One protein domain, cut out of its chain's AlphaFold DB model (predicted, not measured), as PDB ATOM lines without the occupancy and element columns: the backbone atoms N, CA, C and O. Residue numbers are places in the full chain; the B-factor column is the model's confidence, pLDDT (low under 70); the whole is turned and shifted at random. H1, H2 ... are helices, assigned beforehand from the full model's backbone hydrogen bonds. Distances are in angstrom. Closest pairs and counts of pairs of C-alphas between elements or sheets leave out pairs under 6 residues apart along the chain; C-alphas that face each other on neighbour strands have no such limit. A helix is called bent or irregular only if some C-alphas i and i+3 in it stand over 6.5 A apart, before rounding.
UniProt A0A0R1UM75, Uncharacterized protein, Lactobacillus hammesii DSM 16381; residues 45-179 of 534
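Overview. This is residues 45 to 179 of the 534 residues of an uncharacterized protein of Lactobacillus hammesii DSM 16381 (UniProt A0A0R1UM75). One long helix, H2, runs through the middle of an elongated helical body, and the other helices are arranged round it. H7 runs back along H2, the hairpin of H3 and H4 folds back beside it, the kinked H5 crosses it steeply, and short H1 and H6 pack on its first and last residues. The printed part has 135 residues with seven named helices, H1 to H7 in order along the chain, and no named strand; the class is all helix. It is compact, with a radius of gyration of the C-alphas of 16.1 A, and spans 51 by 32 by 21 A.

Arrangement. H1, residues 50 to 56, touches residues 65 to 69 alone of the hub, H2, residues 65 to 90, at a steep tilt of 55 degrees; the closest C-alphas, of Asp 52 and Lys 65, are 7.2 A apart. H2 and H3, residues 96 to 111, form a helical hairpin at a shallow tilt of 10 degrees, opposite ways, closest at the C-alphas of Asn 74 and Lys 110, 6.6 A. H3 and H4, residues 117 to 129, form a second hairpin at 9 degrees, closest at the C-alphas of Leu 111 and Ser 117, 5.6 A. H4 is apart from H2. H5, residues 131 to 149, touches H4 at a steep tilt of 48 degrees, closest at the C-alphas of Val 127 and Tyr 135, 5.6 A. With residues 139 to 147 alone H5 touches H2 at a steep tilt of 61 degrees, closest at the C-alphas of Ile 83 and Leu 143, 5.5 A. H6, residues 158 to 161, touches H2, closest at the C-alphas of Ala 87 and Thr 158, 5.4 A. H7, residues 166 to 177, touches H2 with 24 pairs of C-alphas within 8 A, opposite ways at a shallow tilt of 33 degrees, only just short of steep; the C-alphas of Gly 73 and Tyr 170 are closest, 4.5 A. Every O i to N i+4 pair is within hydrogen-bond range in H1, H2 and H7, against 9 of 12 in H3, 7 of 9 in H4 and 13 of 15 in H5; H6 is too short for such a pair.

Along the chain. H1 begins at C-alpha 50, (154.435, 128.162, 153.504). H2 is 37.6 A long and ends at C-alpha 90, (184.691, 148.648, 146.805). H3, 19.7 A long, has a kink of 39 degrees near residue 103 and is only just irregular, with C-alphas 105 and 108 6.7 A apart. H4 is 16.9 A long. H5, 26.1 A long, has a kink of 43 degrees near residue 138 and is irregular, with C-alphas 137 and 140 7.1 A apart. H7, 16.7 A long, ends at C-alpha 177, (159.547, 128.573, 152.400).

Size, cuts and confidence. The two C-alphas farthest apart, of Asp 45 and Glu 133, are 52.8 A apart. The printed part has no cut and no long link. The mean pLDDT of the printed part is 90.2, and one residue, Glu 59, is under 70.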
ATOM      1  N   ASP A  45     145.632 125.981 156.547       80.50
ATOM      2  CA  ASP A  45     146.215 124.737 157.055       80.50
ATOM      3  C   ASP A  45     147.639 124.997 157.569       80.50
ATOM      4  O   ASP A  45     148.574 125.208 156.792       80.50
ATOM      5  N   HIS A  46     147.804 125.010 158.896       79.75
ATOM      6  CA  HIS A  46     149.063 125.394 159.544       79.75
ATOM      7  C   HIS A  46     150.186 124.374 159.347       79.75
ATOM      8  O   HIS A  46     151.357 124.728 159.492       79.75
ATOM      9  N   ASP A  47     149.864 123.132 158.990       82.94
ATOM     10  CA  ASP A  47     150.855 122.079 158.766       82.94
ATOM     11  C   ASP A  47     151.387 122.071 157.328       82.94
ATOM     12  O   ASP A  47     152.406 121.430 157.036       82.94
ATOM     13  N   LYS A  48     150.749 122.820 156.417       86.19
ATOM     14  CA  LYS A  48     151.245 122.967 155.050       86.19
ATOM     15  C   LYS A  48     152.495 123.843 154.999       86.19
ATOM     16  O   LYS A  48     152.552 124.882 155.661       86.19
ATOM     17  N   PRO A  49     153.488 123.469 154.170       90.50
ATOM     18  CA  PRO A  49     154.595 124.344 153.810       90.50
ATOM     19  C   PRO A  49     154.112 125.726 153.367       90.50
ATOM     20  O   PRO A  49     153.181 125.830 152.573       90.50
ATOM     21  N   PHE A  50     154.792 126.778 153.816       87.88
ATOM     22  CA  PHE A  50     154.435 128.162 153.504       87.88
ATOM     23  C   PHE A  50     154.339 128.423 151.993       87.88
ATOM     24  O   PHE A  50     153.434 129.114 151.536       87.88
ATOM     25  N   ILE A  51     155.211 127.794 151.198       90.88
ATOM     26  CA  ILE A  51     155.147 127.861 149.734       90.88
ATOM     27  C   ILE A  51     153.843 127.302 149.143       90.88
ATOM     28  O   ILE A  51     153.367 127.816 148.139       90.88
ATOM     29  N   ASP A  52     153.257 126.269 149.752       90.12
ATOM     30  CA  ASP A  52     152.021 125.668 149.242       90.12
ATOM     31  C   ASP A  52     150.845 126.622 149.456       90.12
ATOM     32  O   ASP A  52     150.027 126.801 148.562       90.12
ATOM     33  N   LEU A  53     150.822 127.314 150.598       86.38
ATOM     34  CA  LEU A  53     149.825 128.346 150.882       86.38
ATOM     35  C   LEU A  53     149.954 129.533 149.919       86.38
ATOM     36  O   LEU A  53     148.958 130.012 149.393       86.38
ATOM     37  N   GLN A  54     151.180 129.968 149.630       84.19
ATOM     38  CA  GLN A  54     151.441 131.053 148.680       84.19
ATOM     39  C   GLN A  54     150.970 130.714 147.254       84.19
ATOM     40  O   GLN A  54     150.384 131.555 146.574       84.19
ATOM     41  N   LEU A  55     151.140 129.466 146.815       86.00
ATOM     42  CA  LEU A  55     150.599 128.999 145.534       86.00
ATOM     43  C   LEU A  55     149.065 128.948 145.535       86.00
ATOM     44  O   LEU A  55     148.444 129.327 144.545       86.00
ATOM     45  N   GLU A  56     148.447 128.536 146.646       85.44
ATOM     46  CA  GLU A  56     146.985 128.492 146.802       85.44
ATOM     47  C   GLU A  56     146.342 129.890 146.760       85.44
ATOM     48  O   GLU A  56     145.236 130.036 146.242       85.44
ATOM     49  N   THR A  57     147.043 130.926 147.237       79.12
ATOM     50  CA  THR A  57     146.576 132.327 147.158       79.12
ATOM     51  C   THR A  57     146.667 132.939 145.756       79.12
ATOM     52  O   THR A  57     146.068 133.982 145.502       79.12
ATOM     53  N   GLY A  58     147.397 132.307 144.829       74.56
ATOM     54  CA  GLY A  58     147.624 132.824 143.476       74.56
ATOM     55  C   GLY A  58     148.669 133.945 143.376       74.56
ATOM     56  O   GLY A  58     148.961 134.394 142.268       74.56
ATOM     57  N   GLU A  59     149.285 134.364 144.490       69.81
ATOM     58  CA  GLU A  59     150.305 135.430 144.534       69.81
ATOM     59  C   GLU A  59     151.565 135.106 143.710       69.81
ATOM     60  O   GLU A  59     152.260 136.009 143.250       69.81
ATOM     61  N   MET A  60     151.848 133.819 143.474       75.88
ATOM     62  CA  MET A  60     153.018 133.353 142.714       75.88
ATOM     63  C   MET A  60     152.724 133.005 141.243       75.88
ATOM     64  O   MET A  60     153.590 132.456 140.554       75.88
ATOM     65  N   GLY A  61     151.524 133.332 140.747       76.75
ATOM     66  CA  GLY A  61     151.092 133.015 139.383       76.75
ATOM     67  C   GLY A  61     150.983 131.509 139.104       76.75
ATOM     68  O   GLY A  61     151.059 130.681 140.010       76.75
ATOM     69  N   ASP A  62     150.804 131.144 137.830       78.19
ATOM     70  CA  ASP A  62     150.720 129.743 137.388       78.19
ATOM     71  C   ASP A  62     152.129 129.131 137.276       78.19
ATOM     72  O   ASP A  62     152.720 129.055 136.197       78.19
ATOM     73  N   THR A  63     152.718 128.782 138.423       83.75
ATOM     74  CA  THR A  63     154.050 128.166 138.520       83.75
ATOM     75  C   THR A  63     154.007 126.873 139.324       83.75
ATOM     76  O   THR A  63     153.179 126.684 140.216       83.75
ATOM     77  N   THR A  64     154.912 125.940 139.019       90.31
ATOM     78  CA  THR A  64     155.064 124.739 139.851       90.31
ATOM     79  C   THR A  64     155.714 125.084 141.192       90.31
ATOM     80  O   THR A  64     156.449 126.062 141.313       90.31
ATOM     81  N   LYS A  65     155.518 124.239 142.212       90.62
ATOM     82  CA  LYS A  65     156.152 124.416 143.530       90.62
ATOM     83  C   LYS A  65     157.673 124.515 143.450       90.62
ATOM     84  O   LYS A  65     158.282 125.324 144.148       90.62
ATOM     85  N   GLU A  66     158.298 123.684 142.625       91.44
ATOM     86  CA  GLU A  66     159.742 123.711 142.411       91.44
ATOM     87  C   GLU A  66     160.199 125.021 141.758       91.44
ATOM     88  O   GLU A  66     161.187 125.597 142.210       91.44
ATOM     89  N   GLU A  67     159.474 125.511 140.751       90.12
ATOM     90  CA  GLU A  67     159.766 126.793 140.098       90.12
ATOM     91  C   GLU A  67     159.554 127.971 141.048       90.12
ATOM     92  O   GLU A  67     160.401 128.854 141.111       90.12
ATOM     93  N   ALA A  68     158.488 127.961 141.846       90.75
ATOM     94  CA  ALA A  68     158.209 128.992 142.837       90.75
ATOM     95  C   ALA A  68     159.317 129.079 143.903       90.75
ATOM     96  O   ALA A  68     159.817 130.165 144.207       90.75
ATOM     97  N   LEU A  69     159.786 127.932 144.409       91.88
ATOM     98  CA  LEU A  69     160.936 127.873 145.319       91.88
ATOM     99  C   LEU A  69     162.222 128.377 144.658       91.88
ATOM    100  O   LEU A  69     162.991 129.101 145.293       91.88
ATOM    101  N   ASP A  70     162.466 128.002 143.401       91.50
ATOM    102  CA  ASP A  70     163.623 128.480 142.647       91.50
ATOM    103  C   ASP A  70     163.549 129.990 142.400       91.50
ATOM    104  O   ASP A  70     164.567 130.667 142.538       91.50
ATOM    105  N   ASN A  71     162.370 130.536 142.104       91.00
ATOM    106  CA  ASN A  71     162.142 131.963 141.881       91.00
ATOM    107  C   ASN A  71     162.406 132.773 143.152       91.00
ATOM    108  O   ASN A  71     163.191 133.723 143.117       91.00
ATOM    109  N   VAL A  72     161.837 132.348 144.286       90.25
ATOM    110  CA  VAL A  72     162.112 132.952 145.598       90.25
ATOM    111  C   VAL A  72     163.607 132.883 145.899       90.25
ATOM    112  O   VAL A  72     164.247 133.906 146.133       90.25
ATOM    113  N   GLY A  73     164.206 131.692 145.825       91.75
ATOM    114  CA  GLY A  73     165.627 131.521 146.105       91.75
ATOM    115  C   GLY A  73     166.513 132.390 145.207       91.75
ATOM    116  O   GLY A  73     167.471 132.996 145.690       91.75
ATOM    117  N   ASN A  74     166.220 132.465 143.906       93.12
ATOM    118  CA  ASN A  74     167.003 133.247 142.949       93.12
ATOM    119  C   ASN A  74     166.833 134.761 143.147       93.12
ATOM    120  O   ASN A  74     167.814 135.480 142.971       93.12
ATOM    121  N   SER A  75     165.661 135.235 143.584       91.06
ATOM    122  CA  SER A  75     165.448 136.644 143.946       91.06
ATOM    123  C   SER A  75     166.369 137.077 145.094       91.06
ATOM    124  O   SER A  75     167.092 138.068 144.985       91.06
ATOM    125  N   PHE A  76     166.444 136.283 146.164       91.44
ATOM    126  CA  PHE A  76     167.327 136.580 147.297       91.44
ATOM    127  C   PHE A  76     168.806 136.316 146.991       91.44
ATOM    128  O   PHE A  76     169.676 137.044 147.470       91.44
ATOM    129  N   TYR A  77     169.112 135.323 146.146       94.00
ATOM    130  CA  TYR A  77     170.460 135.145 145.601       94.00
ATOM    131  C   TYR A  77     170.915 136.403 144.862       94.00
ATOM    132  O   TYR A  77     172.043 136.840 145.057       94.00
ATOM    133  N   PHE A  78     170.060 136.968 144.003       95.00
ATOM    134  CA  PHE A  78     170.374 138.158 143.217       95.00
ATOM    135  C   PHE A  78     170.723 139.342 144.120       95.00
ATOM    136  O   PHE A  78     171.810 139.905 143.976       95.00
ATOM    137  N   GLN A  79     169.868 139.646 145.098       93.25
ATOM    138  CA  GLN A  79     170.107 140.717 146.070       93.25
ATOM    139  C   GLN A  79     171.423 140.498 146.829       93.25
ATOM    140  O   GLN A  79     172.295 141.368 146.841       93.25
ATOM    141  N   ALA A  80     171.622 139.296 147.380       94.19
ATOM    142  CA  ALA A  80     172.830 138.960 148.126       94.19
ATOM    143  C   ALA A  80     174.099 139.011 147.263       94.19
ATOM    144  O   ALA A  80     175.161 139.419 147.733       94.19
ATOM    145  N   TRP A  81     174.007 138.603 145.997       96.50
ATOM    146  CA  TRP A  81     175.124 138.646 145.062       96.50
ATOM    147  C   TRP A  81     175.531 140.084 144.759       96.50
ATOM    148  O   TRP A  81     176.718 140.390 144.855       96.50
ATOM    149  N   ILE A  82     174.572 140.966 144.455       96.50
ATOM    150  CA  ILE A  82     174.845 142.384 144.179       96.50
ATOM    151  C   ILE A  82     175.507 143.040 145.390       96.50
ATOM    152  O   ILE A  82     176.589 143.608 145.256       96.50
ATOM    153  N   ILE A  83     174.912 142.883 146.575       96.38
ATOM    154  CA  ILE A  83     175.436 143.453 147.822       96.38
ATOM    155  C   ILE A  83     176.857 142.948 148.085       96.38
ATOM    156  O   ILE A  83     177.787 143.742 148.193       96.38
ATOM    157  N   SER A  84     177.041 141.624 148.115       96.88
ATOM    158  CA  SER A  84     178.330 141.003 148.422       96.88
ATOM    159  C   SER A  84     179.418 141.420 147.445       96.88
ATOM    160  O   SER A  84     180.519 141.798 147.841       96.88
ATOM    161  N   ARG A  85     179.141 141.314 146.145       96.88
ATOM    162  CA  ARG A  85     180.180 141.428 145.127       96.88
ATOM    163  C   ARG A  85     180.555 142.875 144.846       96.88
ATOM    164  O   ARG A  85     181.740 143.139 144.668       96.88
ATOM    165  N   ILE A  86     179.607 143.811 144.905       97.44
ATOM    166  CA  ILE A  86     179.939 145.242 144.863       97.44
ATOM    167  C   ILE A  86     180.721 145.640 146.120       97.44
ATOM    168  O   ILE A  86     181.739 146.312 146.013       97.44
ATOM    169  N   ALA A  87     180.321 145.168 147.302       97.31
ATOM    170  CA  ALA A  87     181.045 145.464 148.535       97.31
ATOM    171  C   ALA A  87     182.480 144.889 148.540       97.31
ATOM    172  O   ALA A  87     183.422 145.545 148.988       97.31
ATOM    173  N   GLN A  88     182.685 143.685 147.995       97.31
ATOM    174  CA  GLN A  88     184.022 143.115 147.782       97.31
ATOM    175  C   GLN A  88     184.867 143.945 146.811       97.31
ATOM    176  O   GLN A  88     186.075 144.053 147.009       97.31
ATOM    177  N   GLU A  89     184.261 144.507 145.768       97.38
ATOM    178  CA  GLU A  89     184.960 145.355 144.803       97.38
ATOM    179  C   GLU A  89     185.360 146.695 145.438       97.38
ATOM    180  O   GLU A  89     186.546 147.022 145.458       97.38
ATOM    181  N   GLN A  90     184.430 147.378 146.113       96.31
ATOM    182  CA  GLN A  90     184.691 148.648 146.805       96.31
ATOM    183  C   GLN A  90     185.742 148.531 147.919       96.31
ATOM    184  O   GLN A  90     186.458 149.487 148.211       96.31
ATOM    185  N   THR A  91     185.866 147.351 148.533       96.25
ATOM    186  CA  THR A  91     186.875 147.060 149.569       96.25
ATOM    187  C   THR A  91     188.179 146.491 148.999       96.25
ATOM    188  O   THR A  91     189.082 146.117 149.752       96.25
ATOM    189  N   GLY A  92     188.303 146.401 147.671       95.25
ATOM    190  CA  GLY A  92     189.498 145.926 146.973       95.25
ATOM    191  C   GLY A  92     189.766 144.422 147.105       95.25
ATOM    192  O   GLY A  92     190.873 143.965 146.812       95.25
ATOM    193  N   LYS A  93     188.785 143.625 147.554       94.00
ATOM    194  CA  LYS A  93     188.888 142.153 147.625       94.00
ATOM    195  C   LYS A  93     188.823 141.508 146.235       94.00
ATOM    196  O   LYS A  93     189.455 140.467 146.027       94.00
ATOM    197  N   ILE A  94     188.078 142.108 145.306       95.62
ATOM    198  CA  ILE A  94     188.028 141.743 143.882       95.62
ATOM    199  C   ILE A  94     188.150 143.004 143.017       95.62
ATOM    200  O   ILE A  94     187.913 144.100 143.504       95.62
ATOM    201  N   ASP A  95     188.527 142.846 141.748       96.56
ATOM    202  CA  ASP A  95     188.516 143.929 140.757       96.56
ATOM    203  C   ASP A  95     187.257 143.861 139.868       96.56
ATOM    204  O   ASP A  95     186.584 142.823 139.798       96.56
ATOM    205  N   TYR A  96     186.951 144.952 139.155       95.69
ATOM    206  CA  TYR A  96     185.815 145.016 138.227       95.69
ATOM    207  C   TYR A  96     185.854 143.901 137.168       95.69
ATOM    208  O   TYR A  96     184.827 143.296 136.859       95.69
ATOM    209  N   ALA A  97     187.035 143.556 136.644       95.69
ATOM    210  CA  ALA A  97     187.171 142.487 135.655       95.69
ATOM    211  C   ALA A  97     186.737 141.115 136.213       95.69
ATOM    212  O   ALA A  97     186.058 140.344 135.527       95.69
ATOM    213  N   THR A  98     187.104 140.810 137.460       95.06
ATOM    214  CA  THR A  98     186.672 139.597 138.167       95.06
ATOM    215  C   THR A  98     185.172 139.633 138.430       95.06
ATOM    216  O   THR A  98     184.494 138.642 138.158       95.06
ATOM    217  N   LEU A  99     184.653 140.766 138.903       96.12
ATOM    218  CA  LEU A  99     183.231 140.967 139.162       96.12
ATOM    219  C   LEU A  99     182.381 140.753 137.900       96.12
ATOM    220  O   LEU A  99     181.441 139.959 137.923       96.12
ATOM    221  N   ASN A 100     182.739 141.398 136.789       96.06
ATOM    222  CA  ASN A 100     182.039 141.284 135.509       96.06
ATOM    223  C   ASN A 100     182.082 139.837 134.971       96.06
ATOM    224  O   ASN A 100     181.070 139.260 134.568       96.06
ATOM    225  N   ALA A 101     183.235 139.166 135.069       93.88
ATOM    226  CA  ALA A 101     183.332 137.750 134.712       93.88
ATOM    227  C   ALA A 101     182.456 136.847 135.606       93.88
ATOM    228  O   ALA A 101     181.905 135.849 135.128       93.88
ATOM    229  N   GLU A 102     182.323 137.163 136.900       93.38
ATOM    230  CA  GLU A 102     181.409 136.457 137.800       93.38
ATOM    231  C   GLU A 102     179.940 136.744 137.474       93.38
ATOM    232  O   GLU A 102     179.148 135.798 137.504       93.38
ATOM    233  N   TYR A 103     179.580 137.977 137.106       96.25
ATOM    234  CA  TYR A 103     178.229 138.344 136.671       96.25
ATOM    235  C   TYR A 103     177.769 137.442 135.520       96.25
ATOM    236  O   TYR A 103     176.807 136.682 135.675       96.25
ATOM    237  N   LEU A 104     178.534 137.415 134.424       95.38
ATOM    238  CA  LEU A 104     178.231 136.621 133.227       95.38
ATOM    239  C   LEU A 104     178.158 135.114 133.507       95.38
ATOM    240  O   LEU A 104     177.379 134.385 132.896       95.38
ATOM    241  N   LYS A 105     178.995 134.620 134.424       93.62
ATOM    242  CA  LYS A 105     179.115 133.187 134.708       93.62
ATOM    243  C   LYS A 105     178.102 132.677 135.732       93.62
ATOM    244  O   LYS A 105     177.799 131.483 135.721       93.62
ATOM    245  N   THR A 106     177.663 133.523 136.662       92.00
ATOM    246  CA  THR A 106     176.921 133.083 137.852       92.00
ATOM    247  C   THR A 106     175.555 133.737 137.968       92.00
ATOM    248  O   THR A 106     174.561 133.015 137.969       92.00
ATOM    249  N   LEU A 107     175.490 135.069 138.048       94.50
ATOM    250  CA  LEU A 107     174.240 135.778 138.289       94.50
ATOM    251  C   LEU A 107     173.377 135.850 137.025       94.50
ATOM    252  O   LEU A 107     172.211 135.470 137.069       94.50
ATOM    253  N   ARG A 108     173.951 136.250 135.887       96.06
ATOM    254  CA  ARG A 108     173.205 136.433 134.633       96.06
ATOM    255  C   ARG A 108     172.406 135.182 134.206       96.06
ATOM    256  O   ARG A 108     171.209 135.322 133.975       96.06
ATOM    257  N   PRO A 109     172.958 133.943 134.231       94.44
ATOM    258  CA  PRO A 109     172.188 132.731 133.905       94.44
ATOM    259  C   PRO A 109     171.071 132.378 134.900       94.44
ATOM    260  O   PRO A 109     170.242 131.513 134.613       94.44
ATOM    261  N   LYS A 110     171.087 132.957 136.109       91.94
ATOM    262  CA  LYS A 110     169.990 132.833 137.080       91.94
ATOM    263  C   LYS A 110     168.896 133.851 136.782       91.94
ATOM    264  O   LYS A 110     167.733 133.470 136.795       91.94
ATOM    265  N   LEU A 111     169.274 135.089 136.455       93.56
ATOM    266  CA  LEU A 111     168.339 136.143 136.056       93.56
ATOM    267  C   LEU A 111     167.550 135.761 134.796       93.56
ATOM    268  O   LEU A 111     166.349 135.979 134.760       93.56
ATOM    269  N   GLU A 112     168.179 135.092 133.822       93.06
ATOM    270  CA  GLU A 112     167.512 134.550 132.617       93.06
ATOM    271  C   GLU A 112     166.362 133.575 132.900       93.06
ATOM    272  O   GLU A 112     165.552 133.310 132.019       93.06
ATOM    273  N   LYS A 113     166.308 132.998 134.103       87.38
ATOM    274  CA  LYS A 113     165.282 132.023 134.492       87.38
ATOM    275  C   LYS A 113     164.197 132.622 135.374       87.38
ATOM    276  O   LYS A 113     163.270 131.908 135.735       87.38
ATOM    277  N   MET A 114     164.347 133.881 135.780       88.25
ATOM    278  CA  MET A 114     163.379 134.538 136.647       88.25
ATOM    279  C   MET A 114     162.184 135.043 135.825       88.25
ATOM    280  O   MET A 114     162.379 135.475 134.692       88.25
ATOM    281  N   PRO A 115     160.960 135.057 136.383       86.94
ATOM    282  CA  PRO A 115     159.763 135.508 135.666       86.94
ATOM    283  C   PRO A 115     159.845 136.944 135.126       86.94
ATOM    284  O   PRO A 115     159.240 137.260 134.110       86.94
ATOM    285  N   ASN A 116     160.616 137.812 135.784       86.38
ATOM    286  CA  ASN A 116     160.835 139.213 135.416       86.38
ATOM    287  C   ASN A 116     162.185 139.446 134.711       86.38
ATOM    288  O   ASN A 116     162.746 140.544 134.761       86.38
ATOM    289  N   SER A 117     162.731 138.418 134.048       91.12
ATOM    290  CA  SER A 117     164.029 138.495 133.372       91.12
ATOM    291  C   SER A 117     164.095 139.606 132.323       91.12
ATOM    292  O   SER A 117     165.132 140.249 132.194       91.12
ATOM    293  N   GLU A 118     163.002 139.845 131.589       92.31
ATOM    294  CA  GLU A 118     162.931 140.865 130.530       92.31
ATOM    295  C   GLU A 118     163.096 142.295 131.066       92.31
ATOM    296  O   GLU A 118     163.587 143.164 130.350       92.31
ATOM    297  N   GLU A 119     162.750 142.529 132.334       92.12
ATOM    298  CA  GLU A 119     162.894 143.828 132.993       92.12
ATOM    299  C   GLU A 119     164.260 143.976 133.679       92.12
ATOM    300  O   GLU A 119     164.902 145.025 133.570       92.12
ATOM    301  N   ILE A 120     164.729 142.931 134.373       92.12
ATOM    302  CA  ILE A 120     165.960 142.990 135.178       92.12
ATOM    303  C   ILE A 120     167.219 142.902 134.308       92.12
ATOM    304  O   ILE A 120     168.190 143.621 134.558       92.12
ATOM    305  N   LEU A 121     167.240 142.014 133.306       94.94
ATOM    306  CA  LEU A 121     168.454 141.753 132.529       94.94
ATOM    307  C   LEU A 121     168.985 142.995 131.806       94.94
ATOM    308  O   LEU A 121     170.179 143.240 131.945       94.94
ATOM    309  N   PRO A 122     168.174 143.816 131.107       96.50
ATOM    310  CA  PRO A 122     168.693 145.009 130.438       96.50
ATOM    311  C   PRO A 122     169.343 146.005 131.403       96.50
ATOM    312  O   PRO A 122     170.338 146.639 131.058       96.50
ATOM    313  N   GLN A 123     168.817 146.121 132.626       92.75
ATOM    314  CA  GLN A 123     169.373 147.003 133.652       92.75
ATOM    315  C   GLN A 123     170.725 146.481 134.148       92.75
ATOM    316  O   GLN A 123     171.682 147.243 134.260       92.75
ATOM    317  N   MET A 124     170.823 145.175 134.412       94.62
ATOM    318  CA  MET A 124     172.061 144.554 134.894       94.62
ATOM    319  C   MET A 124     173.129 144.444 133.807       94.62
ATOM    320  O   MET A 124     174.273 144.810 134.059       94.62
ATOM    321  N   ASP A 125     172.765 144.035 132.591       95.94
ATOM    322  CA  ASP A 125     173.665 144.053 131.433       95.94
ATOM    323  C   ASP A 125     174.161 145.494 131.193       95.94
ATOM    324  O   ASP A 125     175.362 145.719 131.070       95.94
ATOM    325  N   GLY A 126     173.285 146.502 131.297       93.94
ATOM    326  CA  GLY A 126     173.666 147.916 131.211       93.94
ATOM    327  C   GLY A 126     174.724 148.351 132.235       93.94
ATOM    328  O   GLY A 126     175.637 149.098 131.887       93.94
ATOM    329  N   VAL A 127     174.666 147.855 133.474       94.00
ATOM    330  CA  VAL A 127     175.669 148.157 134.513       94.00
ATOM    331  C   VAL A 127     177.042 147.571 134.174       94.00
ATOM    332  O   VAL A 127     178.062 148.202 134.451       94.00
ATOM    333  N   PHE A 128     177.087 146.376 133.581       94.31
ATOM    334  CA  PHE A 128     178.333 145.639 133.360       94.31
ATOM    335  C   PHE A 128     178.916 145.773 131.943       94.31
ATOM    336  O   PHE A 128     180.121 145.577 131.789       94.31
ATOM    337  N   ASP A 129     178.132 146.162 130.934       91.75
ATOM    338  CA  ASP A 129     178.567 146.208 129.527       91.75
ATOM    339  C   ASP A 129     179.204 147.547 129.106       91.75
ATOM    340  O   ASP A 129     179.939 147.597 128.118       91.75
ATOM    341  N   HIS A 130     178.994 148.631 129.861       90.88
ATOM    342  CA  HIS A 130     179.514 149.974 129.537       90.88
ATOM    343  C   HIS A 130     180.917 150.267 130.108       90.88
ATOM    344  O   HIS A 130     181.395 151.400 130.048       90.88
ATOM    345  N   GLY A 131     181.603 149.245 130.629       89.94
ATOM    346  CA  GLY A 131     182.968 149.349 131.146       89.94
ATOM    347  C   GLY A 131     183.073 149.828 132.599       89.94
ATOM    348  O   GLY A 131     182.088 150.182 133.245       89.94
ATOM    349  N   GLU A 132     184.306 149.812 133.116       95.56
ATOM    350  CA  GLU A 132     184.628 150.047 134.533       95.56
ATOM    351  C   GLU A 132     184.212 151.441 135.022       95.56
ATOM    352  O   GLU A 132     183.633 151.568 136.095       95.56
ATOM    353  N   GLU A 133     184.431 152.475 134.206       95.06
ATOM    354  CA  GLU A 133     184.095 153.858 134.561       95.06
ATOM    355  C   GLU A 133     182.586 154.041 134.778       95.06
ATOM    356  O   GLU A 133     182.165 154.613 135.783       95.06
ATOM    357  N   TYR A 134     181.757 153.495 133.881       94.38
ATOM    358  CA  TYR A 134     180.304 153.532 134.049       94.38
ATOM    359  C   TYR A 134     179.861 152.709 135.261       94.38
ATOM    360  O   TYR A 134     179.040 153.168 136.056       94.38
ATOM    361  N   TYR A 135     180.442 151.521 135.447       96.62
ATOM    362  CA  TYR A 135     180.168 150.689 136.613       96.62
ATOM    363  C   TYR A 135     180.463 151.428 137.927       96.62
ATOM    364  O   TYR A 135     179.611 151.430 138.812       96.62
ATOM    365  N   HIS A 136     181.612 152.101 138.060       96.56
ATOM    366  CA  HIS A 136     181.974 152.851 139.272       96.56
ATOM    367  C   HIS A 136     181.046 154.036 139.550       96.56
ATOM    368  O   HIS A 136     180.861 154.399 140.711       96.56
ATOM    369  N   LEU A 137     180.405 154.601 138.521       95.88
ATOM    370  CA  LEU A 137     179.348 155.598 138.709       95.88
ATOM    371  C   LEU A 137     178.059 154.977 139.266       95.88
ATOM    372  O   LEU A 137     177.380 155.625 140.056       95.88
ATOM    373  N   GLN A 138     177.713 153.745 138.877       95.31
ATOM    374  CA  GLN A 138     176.458 153.089 139.275       95.31
ATOM    375  C   GLN A 138     176.564 152.281 140.576       95.31
ATOM    376  O   GLN A 138     175.608 152.218 141.353       95.31
ATOM    377  N   SER A 139     177.709 151.648 140.835       94.88
ATOM    378  CA  SER A 139     177.858 150.645 141.892       94.88
ATOM    379  C   SER A 139     177.568 151.160 143.309       94.88
ATOM    380  O   SER A 139     176.924 150.423 144.060       94.88
ATOM    381  N   PRO A 140     177.905 152.411 143.698       94.88
ATOM    382  CA  PRO A 140     177.544 152.925 145.019       94.88
ATOM    383  C   PRO A 140     176.031 153.059 145.206       94.88
ATOM    384  O   PRO A 140     175.517 152.760 146.284       94.88
ATOM    385  N   TYR A 141     175.303 153.458 144.158       94.00
ATOM    386  CA  TYR A 141     173.843 153.564 144.199       94.00
ATOM    387  C   TYR A 141     173.186 152.190 144.254       94.00
ATOM    388  O   TYR A 141     172.232 152.011 145.006       94.00
ATOM    389  N   LEU A 142     173.722 151.210 143.521       94.56
ATOM    390  CA  LEU A 142     173.253 149.826 143.589       94.56
ATOM    391  C   LEU A 142     173.473 149.236 144.980       94.56
ATOM    392  O   LEU A 142     172.530 148.716 145.569       94.56
ATOM    393  N   LEU A 143     174.682 149.352 145.538       94.88
ATOM    394  CA  LEU A 143     174.957 148.834 146.876       94.88
ATOM    395  C   LEU A 143     174.045 149.492 147.913       94.88
ATOM    396  O   LEU A 143     173.402 148.784 148.681       94.88
ATOM    397  N   LYS A 144     173.933 150.825 147.891       91.38
ATOM    398  CA  LYS A 144     173.052 151.563 148.801       91.38
ATOM    399  C   LYS A 144     171.584 151.175 148.622       91.38
ATOM    400  O   LYS A 144     170.887 150.990 149.610       91.38
ATOM    401  N   GLY A 145     171.113 151.029 147.386       90.38
ATOM    402  CA  GLY A 145     169.733 150.647 147.094       90.38
ATOM    403  C   GLY A 145     169.404 149.239 147.588       90.38
ATOM    404  O   GLY A 145     168.445 149.056 148.328       90.38
ATOM    405  N   PHE A 146     170.219 148.242 147.236       92.00
ATOM    406  CA  PHE A 146     169.966 146.851 147.621       92.00
ATOM    407  C   PHE A 146     170.203 146.590 149.112       92.00
ATOM    408  O   PHE A 146     169.386 145.921 149.749       92.00
ATOM    409  N   ALA A 147     171.287 147.122 149.687       89.06
ATOM    410  CA  ALA A 147     171.560 146.976 151.114       89.06
ATOM    411  C   ALA A 147     170.559 147.777 151.961       89.06
ATOM    412  O   ALA A 147     170.076 147.248 152.959       89.06
ATOM    413  N   GLY A 148     170.187 148.987 151.529       83.12
ATOM    414  CA  GLY A 148     169.204 149.841 152.199       83.12
ATOM    415  C   GLY A 148     167.788 149.280 152.167       83.12
ATOM    416  O   GLY A 148     167.154 149.175 153.213       83.12
ATOM    417  N   ASN A 149     167.314 148.809 151.008       79.94
ATOM    418  CA  ASN A 149     166.004 148.150 150.904       79.94
ATOM    419  C   ASN A 149     165.927 146.857 151.732       79.94
ATOM    420  O   ASN A 149     164.841 146.431 152.110       79.94
ATOM    421  N   SER A 150     167.076 146.242 152.021       76.25
ATOM    422  CA  SER A 150     167.185 145.061 152.885       76.25
ATOM    423  C   SER A 150     167.496 145.405 154.345       76.25
ATOM    424  O   SER A 150     167.714 144.494 155.143       76.25
ATOM    425  N   ASN A 151     167.575 146.696 154.697       74.75
ATOM    426  CA  ASN A 151     168.015 147.208 156.000       74.75
ATOM    427  C   ASN A 151     169.402 146.703 156.463       74.75
ATOM    428  O   ASN A 151     169.739 146.795 157.642       74.75
ATOM    429  N   LEU A 152     170.231 146.172 155.563       81.50
ATOM    430  CA  LEU A 152     171.540 145.614 155.907       81.50
ATOM    431  C   LEU A 152     172.600 146.703 156.112       81.50
ATOM    432  O   LEU A 152     173.488 146.539 156.942       81.50
ATOM    433  N   ASP A 153     172.498 147.825 155.403       81.44
ATOM    434  CA  ASP A 153     173.436 148.953 155.510       81.44
ATOM    435  C   ASP A 153     173.393 149.667 156.875       81.44
ATOM    436  O   ASP A 153     174.366 150.304 157.273       81.44
ATOM    437  N   LYS A 154     172.291 149.525 157.619       78.94
ATOM    438  CA  LYS A 154     172.145 150.025 158.996       78.94
ATOM    439  C   LYS A 154     172.897 149.179 160.025       78.94
ATOM    440  O   LYS A 154     173.163 149.660 161.126       78.94
ATOM    441  N   HIS A 155     173.194 147.922 159.699       78.44
ATOM    442  CA  HIS A 155     173.691 146.931 160.657       78.44
ATOM    443  C   HIS A 155     175.072 146.371 160.318       78.44
ATOM    444  O   HIS A 155     175.709 145.809 161.204       78.44
ATOM    445  N   TYR A 156     175.536 146.535 159.078       82.69
ATOM    446  CA  TYR A 156     176.776 145.939 158.592       82.69
ATOM    447  C   TYR A 156     177.624 146.952 157.834       82.69
ATOM    448  O   TYR A 156     177.112 147.736 157.031       82.69
ATOM    449  N   THR A 157     178.941 146.904 158.039       91.06
ATOM    450  CA  THR A 157     179.877 147.697 157.232       91.06
ATOM    451  C   THR A 157     179.996 147.131 155.818       91.06
ATOM    452  O   THR A 157     179.680 145.968 155.565       91.06
ATOM    453  N   THR A 158     180.521 147.916 154.874       91.81
ATOM    454  CA  THR A 158     180.800 147.432 153.513       91.81
ATOM    455  C   THR A 158     181.706 146.192 153.524       91.81
ATOM    456  O   THR A 158     181.456 145.231 152.800       91.81
ATOM    457  N   GLU A 159     182.731 146.136 154.377       91.50
ATOM    458  CA  GLU A 159     183.593 144.955 154.502       91.50
ATOM    459  C   GLU A 159     182.829 143.707 154.940       91.50
ATOM    460  O   GLU A 159     183.103 142.625 154.402       91.50
ATOM    461  N   GLU A 160     181.907 143.861 155.893       88.56
ATOM    462  CA  GLU A 160     181.054 142.790 156.404       88.56
ATOM    463  C   GLU A 160     180.069 142.341 155.336       88.56
ATOM    464  O   GLU A 160     180.034 141.152 155.046       88.56
ATOM    465  N   LEU A 161     179.382 143.270 154.659       92.31
ATOM    466  CA  LEU A 161     178.501 142.981 153.520       92.31
ATOM    467  C   LEU A 161     179.217 142.169 152.431       92.31
ATOM    468  O   LEU A 161     178.622 141.273 151.828       92.31
ATOM    469  N   GLY A 162     180.513 142.413 152.225       92.38
ATOM    470  CA  GLY A 162     181.349 141.637 151.312       92.38
ATOM    471  C   GLY A 162     181.498 140.153 151.676       92.38
ATOM    472  O   GLY A 162     181.851 139.352 150.814       92.38
ATOM    473  N   GLU A 163     181.225 139.740 152.912       90.94
ATOM    474  CA  GLU A 163     181.261 138.332 153.340       90.94
ATOM    475  C   GLU A 163     179.930 137.591 153.107       90.94
ATOM    476  O   GLU A 163     179.852 136.384 153.344       90.94
ATOM    477  N   LEU A 164     178.897 138.274 152.598       89.56
ATOM    478  CA  LEU A 164     177.584 137.680 152.352       89.56
ATOM    479  C   LEU A 164     177.708 136.557 151.309       89.56
ATOM    480  O   LEU A 164     178.248 136.768 150.222       89.56
ATOM    481  N   ASP A 165     177.209 135.361 151.625       89.94
ATOM    482  CA  ASP A 165     177.197 134.191 150.744       89.94
ATOM    483  C   ASP A 165     175.841 134.091 150.010       89.94
ATOM    484  O   ASP A 165     174.821 133.728 150.617       89.94
ATOM    485  N   PRO A 166     175.799 134.363 148.688       92.69
ATOM    486  CA  PRO A 166     174.564 134.296 147.911       92.69
ATOM    487  C   PRO A 166     174.000 132.874 147.800       92.69
ATOM    488  O   PRO A 166     172.785 132.682 147.821       92.69
ATOM    489  N   ASP A 167     174.861 131.853 147.725       85.62
ATOM    490  CA  ASP A 167     174.432 130.455 147.632       85.62
ATOM    491  C   ASP A 167     173.867 129.961 148.970       85.62
ATOM    492  O   ASP A 167     172.932 129.157 148.994       85.62
ATOM    493  N   ALA A 168     174.444 130.396 150.095       79.88
ATOM    494  CA  ALA A 168     173.880 130.123 151.416       79.88
ATOM    495  C   ALA A 168     172.531 130.821 151.600       79.88
ATOM    496  O   ALA A 168     171.582 130.160 152.017       79.88
ATOM    497  N   THR A 169     172.432 132.089 151.196       86.56
ATOM    498  CA  THR A 169     171.189 132.871 151.230       86.56
ATOM    499  C   THR A 169     170.080 132.189 150.416       86.56
ATOM    500  O   THR A 169     169.005 131.920 150.944       86.56
ATOM    501  N   TYR A 170     170.364 131.763 149.176       88.38
ATOM    502  CA  TYR A 170     169.430 130.969 148.363       88.38
ATOM    503  C   TYR A 170     168.913 129.737 149.125       88.38
ATOM    504  O   TYR A 170     167.710 129.483 149.191       88.38
ATOM    505  N   ARG A 171     169.824 128.950 149.719       84.56
ATOM    506  CA  ARG A 171     169.451 127.709 150.418       84.56
ATOM    507  C   ARG A 171     168.612 127.985 151.662       84.56
ATOM    508  O   ARG A 171     167.711 127.199 151.944       84.56
ATOM    509  N   GLN A 172     168.919 129.056 152.391       81.62
ATOM    510  CA  GLN A 172     168.178 129.474 153.580       81.62
ATOM    511  C   GLN A 172     166.747 129.861 153.216       81.62
ATOM    512  O   GLN A 172     165.812 129.325 153.806       81.62
ATOM    513  N   MET A 173     166.570 130.675 152.177       86.50
ATOM    514  CA  MET A 173     165.244 131.080 151.714       86.50
ATOM    515  C   MET A 173     164.397 129.900 151.250       86.50
ATOM    516  O   MET A 173     163.266 129.727 151.702       86.50
ATOM    517  N   VAL A 174     164.966 129.007 150.438       88.12
ATOM    518  CA  VAL A 174     164.268 127.781 150.019       88.12
ATOM    519  C   VAL A 174     163.909 126.900 151.221       88.12
ATOM    520  O   VAL A 174     162.869 126.243 151.216       88.12
ATOM    521  N   ALA A 175     164.752 126.850 152.255       85.00
ATOM    522  CA  ALA A 175     164.466 126.085 153.464       85.00
ATOM    523  C   ALA A 175     163.346 126.715 154.306       85.00
ATOM    524  O   ALA A 175     162.514 125.968 154.819       85.00
ATOM    525  N   LEU A 176     163.301 128.047 154.417       85.00
ATOM    526  CA  LEU A 176     162.251 128.782 155.127       85.00
ATOM    527  C   LEU A 176     160.889 128.604 154.459       85.00
ATOM    528  O   LEU A 176     159.941 128.216 155.128       85.00
ATOM    529  N   TYR A 177     160.804 128.755 153.137       89.44
ATOM    530  CA  TYR A 177     159.547 128.573 152.400       89.44
ATOM    531  C   TYR A 177     159.031 127.122 152.419       89.44
ATOM    532  O   TYR A 177     157.854 126.866 152.169       89.44
ATOM    533  N   LYS A 178     159.893 126.154 152.753       89.75
ATOM    534  CA  LYS A 178     159.508 124.753 152.985       89.75
ATOM    535  C   LYS A 178     159.030 124.472 154.410       89.75
ATOM    536  O   LYS A 178     158.562 123.361 154.659       89.75
ATOM    537  N   LYS A 179     159.186 125.409 155.350       86.19
ATOM    538  CA  LYS A 179     158.664 125.251 156.711       86.19
ATOM    539  C   LYS A 179     157.138 125.330 156.696       86.19
ATOM    540  O   LYS A 179     156.597 126.073 155.880       86.19
TER     541      LYS A 179